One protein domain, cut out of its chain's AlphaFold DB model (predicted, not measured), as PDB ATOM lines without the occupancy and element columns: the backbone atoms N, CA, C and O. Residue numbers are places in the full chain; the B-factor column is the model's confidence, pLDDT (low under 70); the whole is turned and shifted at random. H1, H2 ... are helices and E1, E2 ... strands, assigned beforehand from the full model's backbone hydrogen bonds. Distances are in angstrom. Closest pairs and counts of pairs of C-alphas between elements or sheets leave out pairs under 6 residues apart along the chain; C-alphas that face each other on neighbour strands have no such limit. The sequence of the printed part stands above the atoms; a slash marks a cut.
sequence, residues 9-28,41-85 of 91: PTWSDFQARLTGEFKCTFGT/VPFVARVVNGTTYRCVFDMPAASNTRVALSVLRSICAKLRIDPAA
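This is residues 9 to 28 and 41 to 85 of the 91 residues of an uncharacterized protein of Deltaproteobacteria bacterium (UniProt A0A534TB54). A small antiparallel sheet of three strands has H2 packed over one face, along its edge strand E3, while H1 only grazes the sheet near E1 and E2. The E2 and E3 hairpin reaches its turn at one end of the longest direction, and the long loop of residues 57 to 68 swings out toward the other end before H2. The printed part has 65 residues, with two named helices and three named strands in the order H1 E1 E2 E3 H2; the sheet order is E1 - E2 - E3, and the class is mixed, helices and strands. It is compact, with a radius of gyration of the C-alphas of 10.9 A, and spans 33 by 27 by 20 A.

H1 is residues 11 to 20, 14.0 A long, beginning at C-alpha 11 (-41.269, -23.613, 20.339). E1 is residues 25 to 28. E2 is residues 41 to 48, 22.4 A long, and E3 is residues 51 to 56, 16.4 A long. H2 is residues 69 to 79, 15.2 A long, ending at C-alpha 79 (-53.789, -13.732, 16.223).

H1 only grazes the sheet, with its residues 15 to 19. E1 and E2 are antiparallel at 151 degrees, with N 25 and O 45 2.8 A apart. E2, the inner strand, forms a hairpin with E3 at 156 degrees, with N 46 and O 53 2.9 A apart. H2 is on the sheet in two layers, a helix on one face of a sheet, at a height over the sheet of 10.1 A. It lies over E3 and runs along the strands, at 7 degrees to E3 on the local plane; their closest C-alphas, of Tyr 53 and Leu 79, are 5.4 A apart. H1 and H2 are near each other. In H1 and H2 every O i to N i+4 pair is within hydrogen-bond range.

The C-alphas farthest apart, of Gly 50 and Asn 64, are 32.9 A apart. Residues 29 to 40 are not printed; C-alphas 28 and 41 are 5.6 A apart across this cut. The link from E3 to H2 is long, 12 residues. The mean pLDDT of the printed part is 81.8; residues 59 and 61 are under 70.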
ATOM      1  N   PRO A   9     -37.136 -19.288  15.930       74.06
ATOM      2  CA  PRO A   9     -37.317 -19.485  17.358       74.06
ATOM      3  C   PRO A   9     -37.668 -20.945  17.653       74.06
ATOM      4  O   PRO A   9     -38.344 -21.628  16.868       74.06
ATOM      5  N   THR A  10     -37.208 -21.426  18.805       83.12
ATOM      6  CA  THR A  10     -37.706 -22.685  19.358       83.12
ATOM      7  C   THR A  10     -39.169 -22.526  19.756       83.12
ATOM      8  O   THR A  10     -39.662 -21.410  19.954       83.12
ATOM      9  N   TRP A  11     -39.888 -23.640  19.876       83.25
ATOM     10  CA  TRP A  11     -41.269 -23.613  20.339       83.25
ATOM     11  C   TRP A  11     -41.394 -22.973  21.730       83.25
ATOM     12  O   TRP A  11     -42.306 -22.177  21.945       83.25
ATOM     13  N   SER A  12     -40.454 -23.239  22.644       83.19
ATOM     14  CA  SER A  12     -40.420 -22.595  23.965       83.19
ATOM     15  C   SER A  12     -40.251 -21.080  23.889       83.19
ATOM     16  O   SER A  12     -41.001 -20.364  24.552       83.19
ATOM     17  N   ASP A  13     -39.329 -20.580  23.061       83.56
ATOM     18  CA  ASP A  13     -39.109 -19.135  22.915       83.56
ATOM     19  C   ASP A  13     -40.332 -18.464  22.289       83.56
ATOM     20  O   ASP A  13     -40.794 -17.414  22.736       83.56
ATOM     21  N   PHE A  14     -40.905 -19.104  21.270       83.44
ATOM     22  CA  PHE A  14     -42.111 -18.630  20.610       83.44
ATOM     23  C   PHE A  14     -43.299 -18.567  21.581       83.44
ATOM     24  O   PHE A  14     -44.001 -17.557  21.641       83.44
ATOM     25  N   GLN A  15     -43.487 -19.608  22.395       83.19
ATOM     26  CA  GLN A  15     -44.531 -19.665  23.413       83.19
ATOM     27  C   GLN A  15     -44.331 -18.599  24.498       83.19
ATOM     28  O   GLN A  15     -45.297 -17.920  24.850       83.19
ATOM     29  N   ALA A  16     -43.099 -18.405  24.980       84.12
ATOM     30  CA  ALA A  16     -42.773 -17.393  25.984       84.12
ATOM     31  C   ALA A  16     -43.050 -15.965  25.488       84.12
ATOM     32  O   ALA A  16     -43.601 -15.145  26.222       84.12
ATOM     33  N   ARG A  17     -42.734 -15.665  24.222       84.69
ATOM     34  CA  ARG A  17     -43.028 -14.351  23.628       84.69
ATOM     35  C   ARG A  17     -44.523 -14.150  23.391       84.69
ATOM     36  O   ARG A  17     -45.041 -13.068  23.651       84.69
ATOM     37  N   LEU A  18     -45.246 -15.190  22.969       85.50
ATOM     38  CA  LEU A  18     -46.703 -15.133  22.827       85.50
ATOM     39  C   LEU A  18     -47.406 -14.848  24.161       85.50
ATOM     40  O   LEU A  18     -48.277 -13.980  24.211       85.50
ATOM     41  N   THR A  19     -47.038 -15.537  25.246       85.75
ATOM     42  CA  THR A  19     -47.637 -15.295  26.569       85.75
ATOM     43  C   THR A  19     -47.197 -13.964  27.176       85.75
ATOM     44  O   THR A  19     -48.033 -13.253  27.731       85.75
ATOM     45  N   GLY A  20     -45.914 -13.609  27.056       84.31
ATOM     46  CA  GLY A  20     -45.341 -12.405  27.655       84.31
ATOM     47  C   GLY A  20     -45.699 -11.117  26.913       84.31
ATOM     48  O   GLY A  20     -46.328 -10.227  27.481       84.31
ATOM     49  N   GLU A  21     -45.322 -11.014  25.638       84.50
ATOM     50  CA  GLU A  21     -45.452  -9.776  24.854       84.50
ATOM     51  C   GLU A  21     -46.876  -9.596  24.305       84.50
ATOM     52  O   GLU A  21     -47.445  -8.504  24.350       84.50
ATOM     53  N   PHE A  22     -47.489 -10.678  23.814       82.88
ATOM     54  CA  PHE A  22     -48.784 -10.614  23.125       82.88
ATOM     55  C   PHE A  22     -49.983 -10.959  24.009       82.88
ATOM     56  O   PHE A  22     -51.123 -10.847  23.542       82.88
ATOM     57  N   LYS A  23     -49.742 -11.323  25.277       85.56
ATOM     58  CA  LYS A  23     -50.760 -11.748  26.252       85.56
ATOM     59  C   LYS A  23     -51.647 -12.878  25.714       85.56
ATOM     60  O   LYS A  23     -52.860 -12.898  25.934       85.56
ATOM     61  N   CYS A  24     -51.050 -13.794  24.959       87.06
ATOM     62  CA  CYS A  24     -51.738 -14.969  24.452       87.06
ATOM     63  C   CYS A  24     -51.966 -15.997  25.564       87.06
ATOM     64  O   CYS A  24     -51.134 -16.174  26.451       87.06
ATOM     65  N   THR A  25     -53.074 -16.723  25.478       87.00
ATOM     66  CA  THR A  25     -53.415 -17.836  26.360       87.00
ATOM     67  C   THR A  25     -53.381 -19.145  25.585       87.00
ATOM     68  O   THR A  25     -53.873 -19.233  24.461       87.00
ATOM     69  N   PHE A  26     -52.785 -20.170  26.182       85.56
ATOM     70  CA  PHE A  26     -52.744 -21.518  25.624       85.56
ATOM     71  C   PHE A  26     -53.796 -22.368  26.321       85.56
ATOM     72  O   PHE A  26     -53.986 -22.264  27.532       85.56
ATOM     73  N   GLY A  27     -54.488 -23.200  25.557       82.81
ATOM     74  CA  GLY A  27     -55.505 -24.089  26.090       82.81
ATOM     75  C   GLY A  27     -55.698 -25.305  25.208       82.81
ATOM     76  O   GLY A  27     -55.144 -25.408  24.115       82.81
ATOM     77  N   THR A  28     -56.522 -26.227  25.688       81.88
ATOM     78  CA  THR A  28     -56.900 -27.416  24.932       81.88
ATOM     79  C   THR A  28     -58.407 -27.428  24.786       81.88
ATOM     80  O   THR A  28     -59.135 -27.357  25.779       81.88
ATOM     81  N   VAL A  41     -57.666 -30.805  20.891       78.44
ATOM     82  CA  VAL A  41     -56.760 -30.042  20.023       78.44
ATOM     83  C   VAL A  41     -56.218 -28.829  20.784       78.44
ATOM     84  O   VAL A  41     -57.013 -28.069  21.359       78.44
ATOM     85  N   PRO A  42     -54.887 -28.641  20.845       82.69
ATOM     86  CA  PRO A  42     -54.310 -27.459  21.456       82.69
ATOM     87  C   PRO A  42     -54.621 -26.214  20.619       82.69
ATOM     88  O   PRO A  42     -54.653 -26.233  19.386       82.69
ATOM     89  N   PHE A  43     -54.875 -25.108  21.308       85.94
ATOM     90  CA  PHE A  43     -55.098 -23.813  20.691       85.94
ATOM     91  C   PHE A  43     -54.363 -22.714  21.449       85.94
ATOM     92  O   PHE A  43     -54.130 -22.791  22.657       85.94
ATOM     93  N   VAL A  44     -54.045 -21.650  20.720       87.38
ATOM     94  CA  VAL A  44     -53.588 -20.380  21.272       87.38
ATOM     95  C   VAL A  44     -54.653 -19.332  21.000       87.38
ATOM     96  O   VAL A  44     -55.203 -19.250  19.898       87.38
ATOM     97  N   ALA A  45     -54.977 -18.543  22.010       88.00
ATOM     98  CA  ALA A  45     -55.939 -17.468  21.927       88.00
ATOM     99  C   ALA A  45     -55.298 -16.140  22.324       88.00
ATOM    100  O   ALA A  45     -54.351 -16.093  23.099       88.00
ATOM    101  N   ARG A  46     -55.824 -15.045  21.794       89.50
ATOM    102  CA  ARG A  46     -55.449 -13.684  22.178       89.50
ATOM    103  C   ARG A  46     -56.689 -12.813  22.164       89.50
ATOM    104  O   ARG A  46     -57.520 -12.956  21.271       89.50
ATOM    105  N   VAL A  47     -56.796 -11.890  23.111       86.25
ATOM    106  CA  VAL A  47     -57.851 -10.874  23.107       86.25
ATOM    107  C   VAL A  47     -57.256  -9.555  22.626       86.25
ATOM    108  O   VAL A  47     -56.307  -9.052  23.221       86.25
ATOM    109  N   VAL A  48     -57.804  -9.000  21.547       86.50
ATOM    110  CA  VAL A  48     -57.421  -7.687  21.009       86.50
ATOM    111  C   VAL A  48     -58.687  -6.852  20.882       86.50
ATOM    112  O   VAL A  48     -59.617  -7.255  20.188       86.50
ATOM    113  N   ASN A  49     -58.745  -5.710  21.573       85.12
ATOM    114  CA  ASN A  49     -59.892  -4.789  21.559       85.12
ATOM    115  C   ASN A  49     -61.243  -5.493  21.820       85.12
ATOM    116  O   ASN A  49     -62.213  -5.288  21.097       85.12
ATOM    117  N   GLY A  50     -61.285  -6.399  22.804       84.19
ATOM    118  CA  GLY A  50     -62.483  -7.185  23.144       84.19
ATOM    119  C   GLY A  50     -62.792  -8.353  22.196       84.19
ATOM    120  O   GLY A  50     -63.640  -9.185  22.508       84.19
ATOM    121  N   THR A  51     -62.075  -8.482  21.078       86.25
ATOM    122  CA  THR A  51     -62.233  -9.595  20.135       86.25
ATOM    123  C   THR A  51     -61.273 -10.725  20.486       86.25
ATOM    124  O   THR A  51     -60.061 -10.521  20.570       86.25
ATOM    125  N   THR A  52     -61.804 -11.933  20.688       86.56
ATOM    126  CA  THR A  52     -60.988 -13.126  20.952       86.56
ATOM    127  C   THR A  52     -60.609 -13.804  19.640       86.56
ATOM    128  O   THR A  52     -61.453 -14.394  18.968       86.56
ATOM    129  N   TYR A  53     -59.328 -13.770  19.303       86.94
ATOM    130  CA  TYR A  53     -58.747 -14.502  18.186       86.94
ATOM    131  C   TYR A  53     -58.235 -15.851  18.671       86.94
ATOM    132  O   TYR A  53     -57.589 -15.921  19.715       86.94
ATOM    133  N   ARG A  54     -58.516 -16.923  17.928       86.00
ATOM    134  CA  ARG A  54     -58.070 -18.284  18.259       86.00
ATOM    135  C   ARG A  54     -57.385 -18.925  17.062       86.00
ATOM    136  O   ARG A  54     -57.887 -18.863  15.939       86.00
ATOM    137  N   CYS A  55     -56.257 -19.574  17.314       84.94
ATOM    138  CA  CYS A  55     -55.547 -20.390  16.347       84.94
ATOM    139  C   CYS A  55     -55.386 -21.801  16.901       84.94
ATOM    140  O   CYS A  55     -54.810 -21.995  17.968       84.94
ATOM    141  N   VAL A  56     -55.892 -22.772  16.150       82.88
ATOM    142  CA  VAL A  56     -55.696 -24.199  16.396       82.88
ATOM    143  C   VAL A  56     -54.490 -24.644  15.580       82.88
ATOM    144  O   VAL A  56     -54.364 -24.246  14.418       82.88
ATOM    145  N   PHE A  57     -53.591 -25.405  16.189       76.88
ATOM    146  CA  PHE A  57     -52.369 -25.890  15.553       76.88
ATOM    147  C   PHE A  57     -51.914 -27.169  16.257       76.88
ATOM    148  O   PHE A  57     -52.240 -27.375  17.424       76.88
ATOM    149  N   ASP A  58     -51.133 -28.002  15.577       73.44
ATOM    150  CA  ASP A  58     -50.509 -29.161  16.211       73.44
ATOM    151  C   ASP A  58     -49.286 -28.709  17.014       73.44
ATOM    152  O   ASP A  58     -48.316 -28.188  16.454       73.44
ATOM    153  N   MET A  59     -49.337 -28.864  18.344       68.50
ATOM    154  CA  MET A  59     -48.174 -28.595  19.192       68.50
ATOM    155  C   MET A  59     -47.067 -29.604  18.866       68.50
ATOM    156  O   MET A  59     -47.323 -30.811  18.886       68.50
ATOM    157  N   PRO A  60     -45.829 -29.148  18.613       70.44
ATOM    158  CA  PRO A  60     -44.707 -30.064  18.500       70.44
ATOM    159  C   PRO A  60     -44.497 -30.796  19.831       70.44
ATOM    160  O   PRO A  60     -44.606 -30.205  20.904       70.44
ATOM    161  N   ALA A  61     -44.158 -32.085  19.757       65.88
ATOM    162  CA  ALA A  61     -43.983 -32.933  20.938       65.88
ATOM    163  C   ALA A  61     -42.801 -32.510  21.834       65.88
ATOM    164  O   ALA A  61     -42.789 -32.828  23.020       65.88
ATOM    165  N   ALA A  62     -41.812 -31.791  21.286       74.44
ATOM    166  CA  ALA A  62     -40.638 -31.334  22.024       74.44
ATOM    167  C   ALA A  62     -40.499 -29.805  21.993       74.44
ATOM    168  O   ALA A  62     -40.506 -29.197  20.923       74.44
ATOM    169  N   SER A  63     -40.272 -29.191  23.156       71.19
ATOM    170  CA  SER A  63     -40.128 -27.733  23.325       71.19
ATOM    171  C   SER A  63     -38.953 -27.124  22.549       71.19
ATOM    172  O   SER A  63     -39.020 -25.976  22.122       71.19
ATOM    173  N   ASN A  64     -37.906 -27.918  22.305       75.81
ATOM    174  CA  ASN A  64     -36.722 -27.508  21.543       75.81
ATOM    175  C   ASN A  64     -36.933 -27.596  20.021       75.81
ATOM    176  O   ASN A  64     -36.039 -27.257  19.246       75.81
ATOM    177  N   THR A  65     -38.102 -28.071  19.575       80.06
ATOM    178  CA  THR A  65     -38.440 -28.134  18.152       80.06
ATOM    179  C   THR A  65     -38.543 -26.720  17.604       80.06
ATOM    180  O   THR A  65     -39.217 -25.865  18.181       80.06
ATOM    181  N   ARG A  66     -37.882 -26.464  16.477       79.31
ATOM    182  CA  ARG A  66     -38.004 -25.183  15.777       79.31
ATOM    183  C   ARG A  66     -39.412 -25.028  15.224       79.31
ATOM    184  O   ARG A  66     -39.962 -25.964  14.644       79.31
ATOM    185  N   VAL A  67     -39.984 -23.839  15.381       78.44
ATOM    186  CA  VAL A  67     -41.320 -23.562  14.850       78.44
ATOM    187  C   VAL A  67     -41.246 -23.479  13.330       78.44
ATOM    188  O   VAL A  67     -40.509 -22.661  12.781       78.44
ATOM    189  N   ALA A  68     -42.023 -24.313  12.637       78.69
ATOM    190  CA  ALA A  68     -42.119 -24.239  11.186       78.69
ATOM    191  C   ALA A  68     -42.651 -22.861  10.751       78.69
ATOM    192  O   ALA A  68     -43.612 -22.342  11.325       78.69
ATOM    193  N   LEU A  69     -42.070 -22.292   9.691       78.56
ATOM    194  CA  LEU A  69     -42.458 -20.979   9.152       78.56
ATOM    195  C   LEU A  69     -43.963 -20.886   8.855       78.56
ATOM    196  O   LEU A  69     -44.583 -19.850   9.076       78.56
ATOM    197  N   SER A  70     -44.545 -21.974   8.344       80.19
ATOM    198  CA  SER A  70     -45.972 -22.085   8.032       80.19
ATOM    199  C   SER A  70     -46.842 -21.967   9.284       80.19
ATOM    200  O   SER A  70     -47.819 -21.221   9.279       80.19
ATOM    201  N   VAL A  71     -46.458 -22.645  10.369       80.75
ATOM    202  CA  VAL A  71     -47.144 -22.589  11.667       80.75
ATOM    203  C   VAL A  71     -47.033 -21.186  12.254       80.75
ATOM    204  O   VAL A  71     -48.044 -20.603  12.640       80.75
ATOM    205  N   LEU A  72     -45.834 -20.603  12.232       81.69
ATOM    206  CA  LEU A  72     -45.586 -19.257  12.742       81.69
ATOM    207  C   LEU A  72     -46.430 -18.211  11.989       81.69
ATOM    208  O   LEU A  72     -47.148 -17.426  12.613       81.69
ATOM    209  N   ARG A  73     -46.422 -18.247  10.648       81.81
ATOM    210  CA  ARG A  73     -47.244 -17.362   9.802       81.81
ATOM    211  C   ARG A  73     -48.738 -17.551  10.051       81.81
ATOM    212  O   ARG A  73     -49.453 -16.559  10.160       81.81
ATOM    213  N   SER A  74     -49.203 -18.796  10.167       84.31
ATOM    214  CA  SER A  74     -50.611 -19.108  10.436       84.31
ATOM    215  C   SER A  74     -51.067 -18.539  11.782       84.31
ATOM    216  O   SER A  74     -52.087 -17.849  11.855       84.31
ATOM    217  N   ILE A  75     -50.269 -18.741  12.836       84.56
ATOM    218  CA  ILE A  75     -50.547 -18.222  14.178       84.56
ATOM    219  C   ILE A  75     -50.543 -16.691  14.174       84.56
ATOM    220  O   ILE A  75     -51.497 -16.085  14.659       84.56
ATOM    221  N   CYS A  76     -49.531 -16.054  13.578       85.25
ATOM    222  CA  CYS A  76     -49.456 -14.593  13.501       85.25
ATOM    223  C   CYS A  76     -50.646 -13.993  12.748       85.25
ATOM    224  O   CYS A  76     -51.295 -13.076  13.253       85.25
ATOM    225  N   ALA A  77     -50.992 -14.556  11.587       84.81
ATOM    226  CA  ALA A  77     -52.127 -14.102  10.792       84.81
ATOM    227  C   ALA A  77     -53.448 -14.219  11.568       84.81
ATOM    228  O   ALA A  77     -54.233 -13.267  11.601       84.81
ATOM    229  N   LYS A  78     -53.685 -15.353  12.246       86.12
ATOM    230  CA  LYS A  78     -54.914 -15.567  13.024       86.12
ATOM    231  C   LYS A  78     -54.980 -14.720  14.290       86.12
ATOM    232  O   LYS A  78     -56.059 -14.244  14.623       86.12
ATOM    233  N   LEU A  79     -53.860 -14.511  14.980       84.81
ATOM    234  CA  LEU A  79     -53.789 -13.732  16.223       84.81
ATOM    235  C   LEU A  79     -53.583 -12.226  16.004       84.81
ATOM    236  O   LEU A  79     -53.429 -11.490  16.986       84.81
ATOM    237  N   ARG A  80     -53.566 -11.766  14.742       84.88
ATOM    238  CA  ARG A  80     -53.270 -10.372  14.367       84.88
ATOM    239  C   ARG A  80     -51.955  -9.890  14.996       84.88
ATOM    240  O   ARG A  80     -51.890  -8.816  15.591       84.88
ATOM    241  N   ILE A  81     -50.927 -10.730  14.924       84.44
ATOM    242  CA  ILE A  81     -49.570 -10.400  15.359       84.44
ATOM    243  C   ILE A  81     -48.737 -10.130  14.115       84.44
ATOM    244  O   ILE A  81     -48.823 -10.875  13.140       84.44
ATOM    245  N   ASP A  82     -47.942  -9.066  14.154       81.44
ATOM    246  CA  ASP A  82     -46.979  -8.798  13.099       81.44
ATOM    247  C   ASP A  82     -45.870  -9.869  13.141       81.44
ATOM    248  O   ASP A  82     -45.170  -9.977  14.155       81.44
ATOM    249  N   PRO A  83     -45.693 -10.679  12.081       74.44
ATOM    250  CA  PRO A  83     -44.625 -11.672  12.031       74.44
ATOM    251  C   PRO A  83     -43.226 -11.045  12.160       74.44
ATOM    252  O   PRO A  83     -42.312 -11.728  12.629       74.44
ATOM    253  N   ALA A  84     -43.054  -9.755  11.841       73.94
ATOM    254  CA  ALA A  84     -41.798  -9.036  12.045       73.94
ATOM    255  C   ALA A  84     -41.339  -9.056  13.514       73.94
ATOM    256  O   ALA A  84     -40.138  -9.094  13.780       73.94
ATOM    257  N   ALA A  85     -42.268  -9.135  14.475       72.12
ATOM    258  CA  ALA A  85     -41.933  -9.235  15.894       72.12
ATOM    259  C   ALA A  85     -41.155 -10.517  16.244       72.12
ATOM    260  O   ALA A  85     -40.361 -10.535  17.187       72.12
TER     261      ALA A  85